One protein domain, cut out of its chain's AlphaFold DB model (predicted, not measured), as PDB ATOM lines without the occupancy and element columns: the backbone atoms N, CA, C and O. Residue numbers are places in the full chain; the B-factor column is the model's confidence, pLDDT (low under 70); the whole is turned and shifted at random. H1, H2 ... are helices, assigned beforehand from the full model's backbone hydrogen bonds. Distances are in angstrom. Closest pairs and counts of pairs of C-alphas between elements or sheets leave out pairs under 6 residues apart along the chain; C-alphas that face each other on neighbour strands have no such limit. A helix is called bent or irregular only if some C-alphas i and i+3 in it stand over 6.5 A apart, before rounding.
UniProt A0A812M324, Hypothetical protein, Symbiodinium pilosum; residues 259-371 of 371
ATOM      1  N   ARG A 259     340.548  -3.092 571.786       83.00
ATOM      2  CA  ARG A 259     340.995  -2.613 573.106       83.00
ATOM      3  C   ARG A 259     342.009  -3.577 573.715       83.00
ATOM      4  O   ARG A 259     341.950  -4.790 573.497       83.00
ATOM      5  N   GLU A 260     342.898  -3.021 574.531       82.12
ATOM      6  CA  GLU A 260     343.905  -3.787 575.259       82.12
ATOM      7  C   GLU A 260     343.284  -4.994 575.976       82.12
ATOM      8  O   GLU A 260     342.284  -4.891 576.687       82.12
ATOM      9  N   GLY A 261     343.871  -6.170 575.747       79.31
ATOM     10  CA  GLY A 261     343.414  -7.431 576.330       79.31
ATOM     11  C   GLY A 261     342.274  -8.132 575.582       79.31
ATOM     12  O   GLY A 261     342.026  -9.306 575.862       79.31
ATOM     13  N   TYR A 262     341.626  -7.495 574.601       81.56
ATOM     14  CA  TYR A 262     340.605  -8.134 573.770       81.56
ATOM     15  C   TYR A 262     341.199  -8.654 572.455       81.56
ATOM     16  O   TYR A 262     341.881  -7.937 571.727       81.56
ATOM     17  N   LYS A 263     340.922  -9.917 572.116       84.56
ATOM     18  CA  LYS A 263     341.230 -10.492 570.800       84.56
ATOM     19  C   LYS A 263     339.925 -10.856 570.111       84.56
ATOM     20  O   LYS A 263     339.215 -11.742 570.586       84.56
ATOM     21  N   HIS A 264     339.644 -10.204 568.984       82.94
ATOM     22  CA  HIS A 264     338.497 -10.534 568.139       82.94
ATOM     23  C   HIS A 264     338.559 -11.986 567.680       82.94
ATOM     24  O   HIS A 264     339.599 -12.461 567.211       82.94
ATOM     25  N   LYS A 265     337.430 -12.690 567.753       86.75
ATOM     26  CA  LYS A 265     337.271 -13.934 567.000       86.75
ATOM     27  C   LYS A 265     337.081 -13.581 565.519       86.75
ATOM     28  O   LYS A 265     336.537 -12.521 565.216       86.75
ATOM     29  N   PRO A 266     337.448 -14.464 564.572       81.81
ATOM     30  CA  PRO A 266     337.251 -14.203 563.142       81.81
ATOM     31  C   PRO A 266     335.808 -13.820 562.761       81.81
ATOM     32  O   PRO A 266     335.607 -13.019 561.852       81.81
ATOM     33  N   GLY A 267     334.806 -14.351 563.472       83.00
ATOM     34  CA  GLY A 267     333.399 -13.983 563.275       83.00
ATOM     35  C   GLY A 267     333.045 -12.569 563.751       83.00
ATOM     36  O   GLY A 267     332.177 -11.935 563.156       83.00
ATOM     37  N   ASP A 268     333.747 -12.048 564.760       81.06
ATOM     38  CA  ASP A 268     333.457 -10.742 565.358       81.06
ATOM     39  C   ASP A 268     333.797  -9.620 564.366       81.06
ATOM     40  O   ASP A 268     332.964  -8.758 564.095       81.06
ATOM     41  N   VAL A 269     334.968  -9.686 563.720       83.69
ATOM     42  CA  VAL A 269     335.401  -8.695 562.712       83.69
ATOM     43  C   VAL A 269     334.422  -8.619 561.536       83.69
ATOM     44  O   VAL A 269     334.092  -7.530 561.059       83.69
ATOM     45  N   PHE A 270     333.932  -9.776 561.078       85.00
ATOM     46  CA  PHE A 270     332.937  -9.840 560.009       85.00
ATOM     47  C   PHE A 270     331.607  -9.213 560.442       85.00
ATOM     48  O   PHE A 270     331.043  -8.413 559.694       85.00
ATOM     49  N   SER A 271     331.135  -9.524 561.654       83.44
ATOM     50  CA  SER A 271     329.897  -8.947 562.189       83.44
ATOM     51  C   SER A 271     329.972  -7.419 562.301       83.44
ATOM     52  O   SER A 271     329.114  -6.727 561.758       83.44
ATOM     53  N   LEU A 272     331.069  -6.882 562.839       85.56
ATOM     54  CA  LEU A 272     331.290  -5.441 562.982       85.56
ATOM     55  C   LEU A 272     331.346  -4.718 561.633       85.56
ATOM     56  O   LEU A 272     330.728  -3.672 561.446       85.56
ATOM     57  N   SER A 273     332.036  -5.306 560.654       86.88
ATOM     58  CA  SER A 273     332.089  -4.755 559.295       86.88
ATOM     59  C   SER A 273     330.706  -4.749 558.634       86.88
ATOM     60  O   SER A 273     330.370  -3.825 557.891       86.88
ATOM     61  N   SER A 274     329.888  -5.772 558.906       86.44
ATOM     62  CA  SER A 274     328.519  -5.854 558.393       86.44
ATOM     63  C   SER A 274     327.591  -4.817 559.034       86.44
ATOM     64  O   SER A 274     326.780  -4.221 558.324       86.44
ATOM     65  N   ASP A 275     327.769  -4.526 560.325       85.94
ATOM     66  CA  ASP A 275     327.033  -3.477 561.033       85.94
ATOM     67  C   ASP A 275     327.402  -2.085 560.503       85.94
ATOM     68  O   ASP A 275     326.514  -1.287 560.193       85.94
ATOM     69  N   ALA A 276     328.696  -1.823 560.283       89.75
ATOM     70  CA  ALA A 276     329.165  -0.585 559.660       89.75
ATOM     71  C   ALA A 276     328.542  -0.379 558.269       89.75
ATOM     72  O   ALA A 276     327.985   0.678 557.967       89.75
ATOM     73  N   LEU A 277     328.596  -1.410 557.418       89.75
ATOM     74  CA  LEU A 277     328.020  -1.367 556.074       89.75
ATOM     75  C   LEU A 277     326.510  -1.121 556.116       89.75
ATOM     76  O   LEU A 277     325.986  -0.334 555.325       89.75
ATOM     77  N   ARG A 278     325.812  -1.776 557.043       86.50
ATOM     78  CA  ARG A 278     324.378  -1.601 557.245       86.50
ATOM     79  C   ARG A 278     324.036  -0.159 557.604       86.50
ATOM     80  O   ARG A 278     323.107   0.384 557.014       86.50
ATOM     81  N   GLU A 279     324.780   0.480 558.501       89.94
ATOM     82  CA  GLU A 279     324.542   1.885 558.844       89.94
ATOM     83  C   GLU A 279     324.789   2.828 557.660       89.94
ATOM     84  O   GLU A 279     323.971   3.710 557.404       89.94
ATOM     85  N   ILE A 280     325.828   2.595 556.849       92.81
ATOM     86  CA  ILE A 280     326.046   3.374 555.618       92.81
ATOM     87  C   ILE A 280     324.881   3.214 554.633       92.81
ATOM     88  O   ILE A 280     324.405   4.210 554.081       92.81
ATOM     89  N   ILE A 281     324.401   1.985 554.423       89.50
ATOM     90  CA  ILE A 281     323.252   1.701 553.552       89.50
ATOM     91  C   ILE A 281     322.009   2.449 554.055       89.50
ATOM     92  O   ILE A 281     321.400   3.187 553.281       89.50
ATOM     93  N   ARG A 282     321.716   2.379 555.362       88.69
ATOM     94  CA  ARG A 282     320.617   3.134 555.988       88.69
ATOM     95  C   ARG A 282     320.764   4.636 555.757       88.69
ATOM     96  O   ARG A 282     319.813   5.284 555.329       88.69
ATOM     97  N   GLY A 283     321.959   5.192 555.951       91.88
ATOM     98  CA  GLY A 283     322.233   6.605 555.684       91.88
ATOM     99  C   GLY A 283     321.907   7.023 554.253       91.88
ATOM    100  O   GLY A 283     321.281   8.068 554.040       91.88
ATOM    101  N   ILE A 284     322.258   6.187 553.274       92.75
ATOM    102  CA  ILE A 284     321.922   6.399 551.861       92.75
ATOM    103  C   ILE A 284     320.406   6.312 551.650       92.75
ATOM    104  O   ILE A 284     319.828   7.224 551.052       92.75
ATOM    105  N   GLY A 285     319.756   5.261 552.158       89.75
ATOM    106  CA  GLY A 285     318.314   5.034 552.033       89.75
ATOM    107  C   GLY A 285     317.478   6.167 552.623       89.75
ATOM    108  O   GLY A 285     316.541   6.665 551.994       89.75
ATOM    109  N   TRP A 286     317.861   6.673 553.794       91.75
ATOM    110  CA  TRP A 286     317.203   7.815 554.421       91.75
ATOM    111  C   TRP A 286     317.434   9.126 553.669       91.75
ATOM    112  O   TRP A 286     316.487   9.893 553.469       91.75
ATOM    113  N   THR A 287     318.663   9.371 553.210       93.25
ATOM    114  CA  THR A 287     319.035  10.621 552.528       93.25
ATOM    115  C   THR A 287     318.436  10.721 551.124       93.25
ATOM    116  O   THR A 287     317.969  11.787 550.721       93.25
ATOM    117  N   LEU A 288     318.437   9.621 550.368       92.00
ATOM    118  CA  LEU A 288     317.922   9.579 548.997       92.00
ATOM    119  C   LEU A 288     316.434   9.210 548.935       92.00
ATOM    120  O   LEU A 288     315.733   9.629 548.018       92.00
ATOM    121  N   GLY A 289     315.933   8.428 549.881       90.69
ATOM    122  CA  GLY A 289     314.590   7.857 549.835       90.69
ATOM    123  C   GLY A 289     313.647   8.486 550.850       90.69
ATOM    124  O   GLY A 289     312.842   9.354 550.508       90.69
ATOM    125  N   ASN A 290     313.744   8.030 552.100       88.00
ATOM    126  CA  ASN A 290     312.726   8.282 553.124       88.00
ATOM    127  C   ASN A 290     312.476   9.777 553.359       88.00
ATOM    128  O   ASN A 290     311.325  10.216 553.326       88.00
ATOM    129  N   VAL A 291     313.529  10.584 553.529       88.56
ATOM    130  CA  VAL A 291     313.372  12.020 553.801       88.56
ATOM    131  C   VAL A 291     312.756  12.764 552.603       88.56
ATOM    132  O   VAL A 291     311.733  13.428 552.797       88.56
ATOM    133  N   PRO A 292     313.273  12.651 551.360       89.62
ATOM    134  CA  PRO A 292     312.617  13.250 550.196       89.62
ATOM    135  C   PRO A 292     311.159  12.809 549.992       89.62
ATOM    136  O   PRO A 292     310.315  13.653 549.680       89.62
ATOM    137  N   ILE A 293     310.837  11.524 550.200       87.12
ATOM    138  CA  ILE A 293     309.458  11.012 550.099       87.12
ATOM    139  C   ILE A 293     308.564  11.675 551.142       87.12
ATOM    140  O   ILE A 293     307.493  12.170 550.785       87.12
ATOM    141  N   LEU A 294     308.995  11.718 552.408       87.12
ATOM    142  CA  LEU A 294     308.244  12.357 553.488       87.12
ATOM    143  C   LEU A 294     307.906  13.798 553.110       87.12
ATOM    144  O   LEU A 294     306.734  14.174 553.118       87.12
ATOM    145  N   PHE A 295     308.894  14.586 552.680       83.81
ATOM    146  CA  PHE A 295     308.667  15.967 552.247       83.81
ATOM    147  C   PHE A 295     307.693  16.080 551.070       83.81
ATOM    148  O   PHE A 295     306.830  16.964 551.065       83.81
ATOM    149  N   PHE A 296     307.804  15.197 550.078       82.56
ATOM    150  CA  PHE A 296     306.940  15.224 548.905       82.56
ATOM    151  C   PHE A 296     305.486  14.894 549.254       82.56
ATOM    152  O   PHE A 296     304.580  15.662 548.914       82.56
ATOM    153  N   VAL A 297     305.265  13.797 549.984       82.69
ATOM    154  CA  VAL A 297     303.937  13.369 550.447       82.69
ATOM    155  C   VAL A 297     303.300  14.471 551.289       82.69
ATOM    156  O   VAL A 297     302.161  14.854 551.029       82.69
ATOM    157  N   THR A 298     304.062  15.058 552.215       81.88
ATOM    158  CA  THR A 298     303.635  16.203 553.036       81.88
ATOM    159  C   THR A 298     303.167  17.366 552.169       81.88
ATOM    160  O   THR A 298     302.051  17.856 552.324       81.88
ATOM    161  N   SER A 299     304.010  17.792 551.224       79.69
ATOM    162  CA  SER A 299     303.760  18.968 550.385       79.69
ATOM    163  C   SER A 299     302.525  18.782 549.503       79.69
ATOM    164  O   SER A 299     301.696  19.688 549.382       79.69
ATOM    165  N   LYS A 300     302.364  17.590 548.913       79.69
ATOM    166  CA  LYS A 300     301.186  17.244 548.108       79.69
ATOM    167  C   LYS A 300     299.935  17.151 548.971       79.69
ATOM    168  O   LYS A 300     298.924  17.733 548.594       79.69
ATOM    169  N   LEU A 301     300.004  16.501 550.132       78.12
ATOM    170  CA  LEU A 301     298.876  16.403 551.057       78.12
ATOM    171  C   LEU A 301     298.416  17.794 551.510       78.12
ATOM    172  O   LEU A 301     297.228  18.096 551.447       78.12
ATOM    173  N   THR A 302     299.350  18.686 551.863       79.88
ATOM    174  CA  THR A 302     299.034  20.088 552.173       79.88
ATOM    175  C   THR A 302     298.357  20.790 550.995       79.88
ATOM    176  O   THR A 302     297.369  21.492 551.193       79.88
ATOM    177  N   CYS A 303     298.857  20.606 549.770       78.31
ATOM    178  CA  CYS A 303     298.278  21.216 548.572       78.31
ATOM    179  C   CYS A 303     296.847  20.718 548.305       78.31
ATOM    180  O   CYS A 303     295.931  21.524 548.140       78.31
ATOM    181  N   LEU A 304     296.641  19.398 548.329       77.88
ATOM    182  CA  LEU A 304     295.338  18.771 548.110       77.88
ATOM    183  C   LEU A 304     294.314  19.242 549.140       77.88
ATOM    184  O   LEU A 304     293.217  19.644 548.764       77.88
ATOM    185  N   LEU A 305     294.686  19.251 550.419       77.38
ATOM    186  CA  LEU A 305     293.788  19.676 551.487       77.38
ATOM    187  C   LEU A 305     293.470  21.173 551.409       77.38
ATOM    188  O   LEU A 305     292.318  21.563 551.587       77.38
ATOM    189  N   ARG A 306     294.451  22.023 551.071       79.88
ATOM    190  CA  ARG A 306     294.216  23.467 550.893       79.88
ATOM    191  C   ARG A 306     293.289  23.781 549.725       79.88
ATOM    192  O   ARG A 306     292.530  24.742 549.812       79.88
ATOM    193  N   ASN A 307     293.302  22.966 548.673       77.19
ATOM    194  CA  ASN A 307     292.386  23.127 547.543       77.19
ATOM    195  C   ASN A 307     290.922  22.809 547.903       77.19
ATOM    196  O   ASN A 307     290.023  23.246 547.189       77.19
ATOM    197  N   GLN A 308     290.675  22.092 549.005       79.69
ATOM    198  CA  GLN A 308     289.331  21.705 549.457       79.69
ATOM    199  C   GLN A 308     288.697  22.709 550.437       79.69
ATOM    200  O   GLN A 308     287.491  22.663 550.674       79.69
ATOM    201  N   VAL A 309     289.471  23.633 551.022       79.56
ATOM    202  CA  VAL A 309     288.954  24.569 552.038       79.56
ATOM    203  C   VAL A 309     288.255  25.773 551.396       79.56
ATOM    204  O   VAL A 309     288.766  26.409 550.473       79.56
ATOM    205  N   GLY A 310     287.066  26.106 551.914       65.56
ATOM    206  CA  GLY A 310     286.210  27.192 551.428       65.56
ATOM    207  C   GLY A 310     286.869  28.583 551.412       65.56
ATOM    208  O   GLY A 310     287.820  28.879 552.134       65.56
ATOM    209  N   LYS A 311     286.339  29.486 550.573       69.62
ATOM    210  CA  LYS A 311     286.959  30.792 550.262       69.62
ATOM    211  C   LYS A 311     286.872  31.844 551.382       69.62
ATOM    212  O   LYS A 311     287.524  32.884 551.270       69.62
ATOM    213  N   THR A 312     286.100  31.616 552.443       72.88
ATOM    214  CA  THR A 312     285.862  32.594 553.518       72.88
ATOM    215  C   THR A 312     287.077  32.742 554.445       72.88
ATOM    216  O   THR A 312     287.686  31.759 554.857       72.88
ATOM    217  N   ARG A 313     287.429  33.982 554.819       70.12
ATOM    218  CA  ARG A 313     288.676  34.307 555.547       70.12
ATOM    219  C   ARG A 313     288.811  33.615 556.913       70.12
ATOM    220  O   ARG A 313     289.895  33.144 557.230       70.12
ATOM    221  N   ALA A 314     287.732  33.542 557.695       66.88
ATOM    222  CA  ALA A 314     287.735  32.898 559.014       66.88
ATOM    223  C   ALA A 314     287.848  31.365 558.913       66.88
ATOM    224  O   ALA A 314     288.642  30.753 559.621       66.88
ATOM    225  N   VAL A 315     287.126  30.763 557.959       72.00
ATOM    226  CA  VAL A 315     287.199  29.324 557.649       72.00
ATOM    227  C   VAL A 315     288.602  28.937 557.175       72.00
ATOM    228  O   VAL A 315     289.088  27.866 557.518       72.00
ATOM    229  N   ARG A 316     289.291  29.833 556.456       77.44
ATOM    230  CA  ARG A 316     290.662  29.606 555.993       77.44
ATOM    231  C   ARG A 316     291.673  29.502 557.135       77.44
ATOM    232  O   ARG A 316     292.503  28.613 557.081       77.44
ATOM    233  N   ILE A 317     291.600  30.348 558.167       76.94
ATOM    234  CA  ILE A 317     292.581  30.316 559.273       76.94
ATOM    235  C   ILE A 317     292.442  29.023 560.086       76.94
ATOM    236  O   ILE A 317     293.426  28.312 560.276       76.94
ATOM    237  N   CYS A 318     291.225  28.690 560.530       76.81
ATOM    238  CA  CYS A 318     290.988  27.433 561.248       76.81
ATOM    239  C   CYS A 318     291.276  26.215 560.358       76.81
ATOM    240  O   CYS A 318     291.864  25.242 560.824       76.81
ATOM    241  N   GLY A 319     290.917  26.293 559.072       80.62
ATOM    242  CA  GLY A 319     291.236  25.273 558.077       80.62
ATOM    243  C   GLY A 319     292.740  25.070 557.909       80.62
ATOM    244  O   GLY A 319     293.195  23.937 557.952       80.62
ATOM    245  N   ASP A 320     293.529  26.139 557.799       80.38
ATOM    246  CA  ASP A 320     294.985  26.059 557.651       80.38
ATOM    247  C   ASP A 320     295.645  25.412 558.878       80.38
ATOM    248  O   ASP A 320     296.538  24.581 558.716       80.38
ATOM    249  N   ILE A 321     295.192  25.732 560.098       80.88
ATOM    250  CA  ILE A 321     295.691  25.092 561.329       80.88
ATOM    251  C   ILE A 321     295.353  23.598 561.332       80.88
ATOM    252  O   ILE A 321     296.246  22.777 561.530       80.88
ATOM    253  N   LEU A 322     294.094  23.231 561.067       82.06
ATOM    254  CA  LEU A 322     293.664  21.830 561.031       82.06
ATOM    255  C   LEU A 322     294.397  21.031 559.950       82.06
ATOM    256  O   LEU A 322     294.835  19.914 560.216       82.06
ATOM    257  N   ILE A 323     294.585  21.612 558.763       81.00
ATOM    258  CA  ILE A 323     295.366  21.006 557.681       81.00
ATOM    259  C   ILE A 323     296.799  20.776 558.136       81.00
ATOM    260  O   ILE A 323     297.310  19.674 557.973       81.00
ATOM    261  N   ASN A 324     297.450  21.785 558.716       81.25
ATOM    262  CA  ASN A 324     298.832  21.649 559.163       81.25
ATOM    263  C   ASN A 324     298.960  20.581 560.264       81.25
ATOM    264  O   ASN A 324     299.880  19.771 560.202       81.25
ATOM    265  N   CYS A 325     298.030  20.524 561.225       80.75
ATOM    266  CA  CYS A 325     298.001  19.487 562.262       80.75
ATOM    267  C   CYS A 325     297.792  18.084 561.674       80.75
ATOM    268  O   CYS A 325     298.497  17.150 562.050       80.75
ATOM    269  N   PHE A 326     296.854  17.931 560.737       84.81
ATOM    270  CA  PHE A 326     296.587  16.655 560.074       84.81
ATOM    271  C   PHE A 326     297.784  16.188 559.241       84.81
ATOM    272  O   PHE A 326     298.193  15.034 559.329       84.81
ATOM    273  N   VAL A 327     298.374  17.096 558.464       80.75
ATOM    274  CA  VAL A 327     299.583  16.832 557.682       80.75
ATOM    275  C   VAL A 327     300.725  16.419 558.607       80.75
ATOM    276  O   VAL A 327     301.376  15.417 558.343       80.75
ATOM    277  N   LEU A 328     300.939  17.135 559.715       80.69
ATOM    278  CA  LEU A 328     301.972  16.798 560.691       80.69
ATOM    279  C   LEU A 328     301.753  15.402 561.291       80.69
ATOM    280  O   LEU A 328     302.696  14.617 561.357       80.69
ATOM    281  N   LEU A 329     300.518  15.065 561.673       81.62
ATOM    282  CA  LEU A 329     300.180  13.733 562.173       81.62
ATOM    283  C   LEU A 329     300.457  12.650 561.119       81.62
ATOM    284  O   LEU A 329     301.067  11.635 561.440       81.62
ATOM    285  N   ALA A 330     300.064  12.877 559.863       83.50
ATOM    286  CA  ALA A 330     300.329  11.951 558.765       83.50
ATOM    287  C   ALA A 330     301.835  11.741 558.537       83.50
ATOM    288  O   ALA A 330     302.266  10.613 558.314       83.50
ATOM    289  N   VAL A 331     302.643  12.801 558.651       82.56
ATOM    290  CA  VAL A 331     304.111  12.720 558.567       82.56
ATOM    291  C   VAL A 331     304.692  11.905 559.708       82.56
ATOM    292  O   VAL A 331     305.530  11.045 559.458       82.56
ATOM    293  N   ILE A 332     304.242  12.143 560.942       81.06
ATOM    294  CA  ILE A 332     304.698  11.384 562.112       81.06
ATOM    295  C   ILE A 332     304.348   9.904 561.944       81.06
ATOM    296  O   ILE A 332     305.213   9.054 562.127       81.06
ATOM    297  N   LEU A 333     303.113   9.585 561.544       83.31
ATOM    298  CA  LEU A 333     302.683   8.205 561.312       83.31
ATOM    299  C   LEU A 333     303.487   7.536 560.191       83.31
ATOM    300  O   LEU A 333     303.908   6.394 560.350       83.31
ATOM    301  N   LEU A 334     303.735   8.244 559.087       86.31
ATOM    302  CA  LEU A 334     304.532   7.730 557.974       86.31
ATOM    303  C   LEU A 334     305.993   7.502 558.386       86.31
ATOM    304  O   LEU A 334     306.560   6.465 558.062       86.31
ATOM    305  N   PHE A 335     306.578   8.428 559.144       84.44
ATOM    306  CA  PHE A 335     307.929   8.299 559.688       84.44
ATOM    307  C   PHE A 335     308.042   7.112 560.655       84.44
ATOM    308  O   PHE A 335     308.962   6.307 560.534       84.44
ATOM    309  N   VAL A 336     307.078   6.944 561.567       83.25
ATOM    310  CA  VAL A 336     307.020   5.789 562.479       83.25
ATOM    311  C   VAL A 336     306.838   4.484 561.705       83.25
ATOM    312  O   VAL A 336     307.489   3.496 562.027       83.25
ATOM    313  N   ALA A 337     306.003   4.466 560.663       84.50
ATOM    314  CA  ALA A 337     305.830   3.296 559.807       84.50
ATOM    315  C   ALA A 337     307.122   2.938 559.053       84.50
ATOM    316  O   ALA A 337     307.465   1.762 558.977       84.50
ATOM    317  N   MET A 338     307.861   3.931 558.542       85.50
ATOM    318  CA  MET A 338     309.174   3.725 557.915       85.50
ATOM    319  C   MET A 338     310.183   3.145 558.912       85.50
ATOM    320  O   MET A 338     310.812   2.137 558.603       85.50
ATOM    321  N   LEU A 339     310.274   3.702 560.126       81.31
ATOM    322  CA  LEU A 339     311.123   3.156 561.192       81.31
ATOM    323  C   LEU A 339     310.723   1.726 561.573       81.31
ATOM    324  O   LEU A 339     311.578   0.868 561.768       81.31
ATOM    325  N   TYR A 340     309.424   1.452 561.675       82.25
ATOM    326  CA  TYR A 340     308.930   0.119 561.997       82.25
ATOM    327  C   TYR A 340     309.288  -0.891 560.901       82.25
ATOM    328  O   TYR A 340     309.810  -1.960 561.207       82.25
ATOM    329  N   LEU A 341     309.052  -0.548 559.629       81.56
ATOM    330  CA  LEU A 341     309.428  -1.385 558.487       81.56
ATOM    331  C   LEU A 341     310.932  -1.649 558.466       81.56
ATOM    332  O   LEU A 341     311.342  -2.791 558.288       81.56
ATOM    333  N   GLU A 342     311.740  -0.620 558.710       79.25
ATOM    334  CA  GLU A 342     313.187  -0.752 558.824       79.25
ATOM    335  C   GLU A 342     313.557  -1.781 559.906       79.25
ATOM    336  O   GLU A 342     314.252  -2.748 559.606       79.25
ATOM    337  N   VAL A 343     313.017  -1.658 561.125       76.50
ATOM    338  CA  VAL A 343     313.262  -2.602 562.237       76.50
ATOM    339  C   VAL A 343     312.854  -4.037 561.902       76.50
ATOM    340  O   VAL A 343     313.551  -4.971 562.292       76.50
ATOM    341  N   GLN A 344     311.768  -4.240 561.155       78.50
ATOM    342  CA  GLN A 344     311.345  -5.585 560.747       78.50
ATOM    343  C   GLN A 344     312.245  -6.186 559.655       78.50
ATOM    344  O   GLN A 344     312.446  -7.398 559.612       78.50
ATOM    345  N   ILE A 345     312.808  -5.351 558.778       75.56
ATOM    346  CA  ILE A 345     313.649  -5.777 557.647       75.56
ATOM    347  C   ILE A 345     315.116  -5.976 558.073       75.56
ATOM    348  O   ILE A 345     315.859  -6.728 557.438       75.56
ATOM    349  N   ILE A 346     315.517  -5.371 559.196       64.50
ATOM    350  CA  ILE A 346     316.873  -5.349 559.757       64.50
ATOM    351  C   ILE A 346     317.537  -6.734 559.912       64.50
ATOM    352  O   ILE A 346     318.763  -6.817 559.880       64.50
ATOM    353  N   GLY A 347     316.766  -7.822 560.011       61.34
ATOM    354  CA  GLY A 347     317.304  -9.184 560.117       61.34
ATOM    355  C   GLY A 347     318.048  -9.697 558.873       61.34
ATOM    356  O   GLY A 347     318.777 -10.680 558.974       61.34
ATOM    357  N   PHE A 348     317.901  -9.051 557.708       69.88
ATOM    358  CA  PHE A 348     318.523  -9.493 556.459       69.88
ATOM    359  C   PHE A 348     319.168  -8.320 555.712       69.88
ATOM    360  O   PHE A 348     318.485  -7.490 555.117       69.88
ATOM    361  N   LEU A 349     320.504  -8.285 555.665       65.44
ATOM    362  CA  LEU A 349     321.286  -7.238 554.985       65.44
ATOM    363  C   LEU A 349     320.898  -7.074 553.499       65.44
ATOM    364  O   LEU A 349     320.821  -5.963 552.980       65.44
ATOM    365  N   LEU A 350     320.570  -8.187 552.833       67.62
ATOM    366  CA  LEU A 350     320.052  -8.190 551.461       67.62
ATOM    367  C   LEU A 350     318.650  -7.565 551.370       67.62
ATOM    368  O   LEU A 350     318.360  -6.851 550.415       67.62
ATOM    369  N   ALA A 351     317.789  -7.798 552.362       68.00
ATOM    370  CA  ALA A 351     316.443  -7.235 552.389       68.00
ATOM    371  C   ALA A 351     316.466  -5.719 552.640       68.00
ATOM    372  O   ALA A 351     315.657  -5.010 552.050       68.00
ATOM    373  N   LEU A 352     317.424  -5.218 553.429       67.25
ATOM    374  CA  LEU A 352     317.673  -3.780 553.607       67.25
ATOM    375  C   LEU A 352     318.088  -3.108 552.294       67.25
ATOM    376  O   LEU A 352     317.474  -2.125 551.889       67.25
ATOM    377  N   ALA A 353     319.064  -3.673 551.578       70.44
ATOM    378  CA  ALA A 353     319.487  -3.130 550.287       70.44
ATOM    379  C   ALA A 353     318.345  -3.146 549.254       70.44
ATOM    380  O   ALA A 353     318.152  -2.180 548.519       70.44
ATOM    381  N   VAL A 354     317.550  -4.224 549.215       74.94
ATOM    382  CA  VAL A 354     316.363  -4.314 548.352       74.94
ATOM    383  C   VAL A 354     315.305  -3.288 548.761       74.94
ATOM    384  O   VAL A 354     314.734  -2.637 547.889       74.94
ATOM    385  N   TYR A 355     315.065  -3.100 550.060       79.06
ATOM    386  CA  TYR A 355     314.147  -2.088 550.575       79.06
ATOM    387  C   TYR A 355     314.569  -0.680 550.150       79.06
ATOM    388  O   TYR A 355     313.757   0.034 549.568       79.06
ATOM    389  N   ASP A 356     315.835  -0.306 550.339       73.94
ATOM    390  CA  ASP A 356     316.331   1.018 549.955       73.94
ATOM    391  C   ASP A 356     316.255   1.246 548.444       73.94
ATOM    392  O   ASP A 356     315.871   2.330 548.002       73.94
ATOM    393  N   VAL A 357     316.537   0.218 547.636       76.88
ATOM    394  CA  VAL A 357     316.353   0.279 546.179       76.88
ATOM    395  C   VAL A 357     314.878   0.456 545.822       76.88
ATOM    396  O   VAL A 357     314.564   1.301 544.988       76.88
ATOM    397  N   ILE A 358     313.961  -0.286 546.449       79.25
ATOM    398  CA  ILE A 358     312.518  -0.138 546.215       79.25
ATOM    399  C   ILE A 358     312.065   1.269 546.597       79.25
ATOM    400  O   ILE A 358     311.409   1.926 545.796       79.25
ATOM    401  N   ILE A 359     312.436   1.759 547.781       77.69
ATOM    402  CA  ILE A 359     312.088   3.100 548.256       77.69
ATOM    403  C   ILE A 359     312.651   4.163 547.315       77.69
ATOM    404  O   ILE A 359     311.936   5.092 546.947       77.69
ATOM    405  N   PHE A 360     313.893   4.015 546.860       74.12
ATOM    406  CA  PHE A 360     314.508   4.925 545.901       74.12
ATOM    407  C   PHE A 360     313.792   4.914 544.543       74.12
ATOM    408  O   PHE A 360     313.482   5.972 543.994       74.12
ATOM    409  N   VAL A 361     313.471   3.733 544.012       76.88
ATOM    410  CA  VAL A 361     312.717   3.590 542.759       76.88
ATOM    411  C   VAL A 361     311.319   4.182 542.907       76.88
ATOM    412  O   VAL A 361     310.895   4.947 542.048       76.88
ATOM    413  N   VAL A 362     310.624   3.909 544.010       77.12
ATOM    414  CA  VAL A 362     309.315   4.494 544.322       77.12
ATOM    415  C   VAL A 362     309.420   6.014 544.438       77.12
ATOM    416  O   VAL A 362     308.589   6.706 543.859       77.12
ATOM    417  N   ALA A 363     310.455   6.555 545.089       72.62
ATOM    418  CA  ALA A 363     310.699   7.996 545.154       72.62
ATOM    419  C   ALA A 363     310.852   8.599 543.753       72.62
ATOM    420  O   ALA A 363     310.217   9.606 543.444       72.62
ATOM    421  N   ILE A 364     311.655   7.970 542.890       72.62
ATOM    422  CA  ILE A 364     311.871   8.413 541.507       72.62
ATOM    423  C   ILE A 364     310.589   8.311 540.684       72.62
ATOM    424  O   ILE A 364     310.283   9.230 539.930       72.62
ATOM    425  N   LEU A 365     309.829   7.222 540.808       73.19
ATOM    426  CA  LEU A 365     308.572   7.034 540.084       73.19
ATOM    427  C   LEU A 365     307.526   8.055 540.533       73.19
ATOM    428  O   LEU A 365     306.926   8.717 539.693       73.19
ATOM    429  N   ILE A 366     307.372   8.268 541.842       70.69
ATOM    430  CA  ILE A 366     306.534   9.338 542.396       70.69
ATOM    431  C   ILE A 366     307.017  10.714 541.912       70.69
ATOM    432  O   ILE A 366     306.209  11.615 541.721       70.69
ATOM    433  N   PHE A 367     308.313  10.900 541.675       65.00
ATOM    434  CA  PHE A 367     308.825  12.163 541.155       65.00
ATOM    435  C   PHE A 367     308.570  12.337 539.648       65.00
ATOM    436  O   PHE A 367     308.227  13.427 539.209       65.00
ATOM    437  N   ASN A 368     308.705  11.274 538.853       69.50
ATOM    438  CA  ASN A 368     308.565  11.319 537.393       69.50
ATOM    439  C   ASN A 368     307.110  11.245 536.916       69.50
ATOM    440  O   ASN A 368     306.788  11.764 535.850       69.50
ATOM    441  N   CYS A 369     306.223  10.603 537.674       66.00
ATOM    442  CA  CYS A 369     304.808  10.490 537.324       66.00
ATOM    443  C   CYS A 369     304.014  11.780 537.584       66.00
ATOM    444  O   CYS A 369     302.827  11.827 537.262       66.00
ATOM    445  N   PHE A 370     304.631  12.814 538.163       51.84
ATOM    446  CA  PHE A 370     303.930  14.025 538.572       51.84
ATOM    447  C   PHE A 370     304.639  15.285 538.043       51.84
ATOM    448  O   PHE A 370     305.761  15.553 538.470       51.84
ATOM    449  N   PRO A 371     304.005  16.049 537.130       48.19
ATOM    450  CA  PRO A 371     304.555  17.294 536.592       48.19
ATOM    451  C   PRO A 371     304.604  18.441 537.611       48.19
ATOM    452  O   PRO A 371     303.850  18.401 538.622       48.19
TER     453      PRO A 371
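AT A GLANCE: This is residues 259 to 371 of the 371 residues of the protein "Hypothetical protein" of Symbiodinium pilosum (UniProt A0A812M324). Look first for one long, bent helix, H1, as the spine of a rod: H2 folds back along its second arm, H1b, as a helical hairpin, and H3 turns again and packs on residues 278 to 288 of its first arm, H1a. Residues 259 to 273, of which 266 to 273 belong to H1, stick out. The 113 printed residues hold three named helices, H1, H2 and H3 in chain order, and no named strand; the class is all helix. The whole is extended, with a radius of gyration of the C-alphas of 20.5 A and spans of 73 by 32 by 20 A.

HOW THE PARTS SIT: Begin at H1, residues 266 to 308, assigned as one helix by its hydrogen bonds but bent: C-alphas 288 and 291 are 7.1 A apart, and arms H1a, residues 266 to 288, and H1b, residues 291 to 308, stand at a shallow tilt of 29 degrees. H1b touches H2, residues 313 to 345, opposite ways at a shallow tilt of 30 degrees; the closest C-alphas are those of Thr 298 and Val 327, 6.2 A apart. H3, residues 349 to 368, touches H1a the same way at a shallow tilt of 10 degrees, closest at C-alphas Gly 285 and Asp 356, 4.9 A. H2 and H3 touch only at the corner, closest at C-alphas Ile 345 and Leu 352, 6.0 A. H1b and H3 are close but not clearly touching, and H1a and H2 are apart. H1b, H2 and H3 form an up and down bundle, each running against the one before. Every O i to N i+4 pair is within hydrogen-bond range in H2 and H3; H1a has 18 of 19 and H1b 13 of 14.

IN THESE COORDINATES: Find C-alpha 266 at (337.251, -14.203, 563.142); from there H1a runs 33.8 A, and H1b then runs 26.3 A. H2 covers 47.3 A, and H3 runs 28.6 A to C-alpha 368 at (308.565, 11.319, 537.393).

THE WHOLE: The C-alphas of Gly 261 and Thr 312, the two farthest apart, are 73.7 A apart. The printed part has no cut, and both links are tight. Look for pLDDT under 70 at residues 310 to 311, 314, 346 to 352 and 367 to 371.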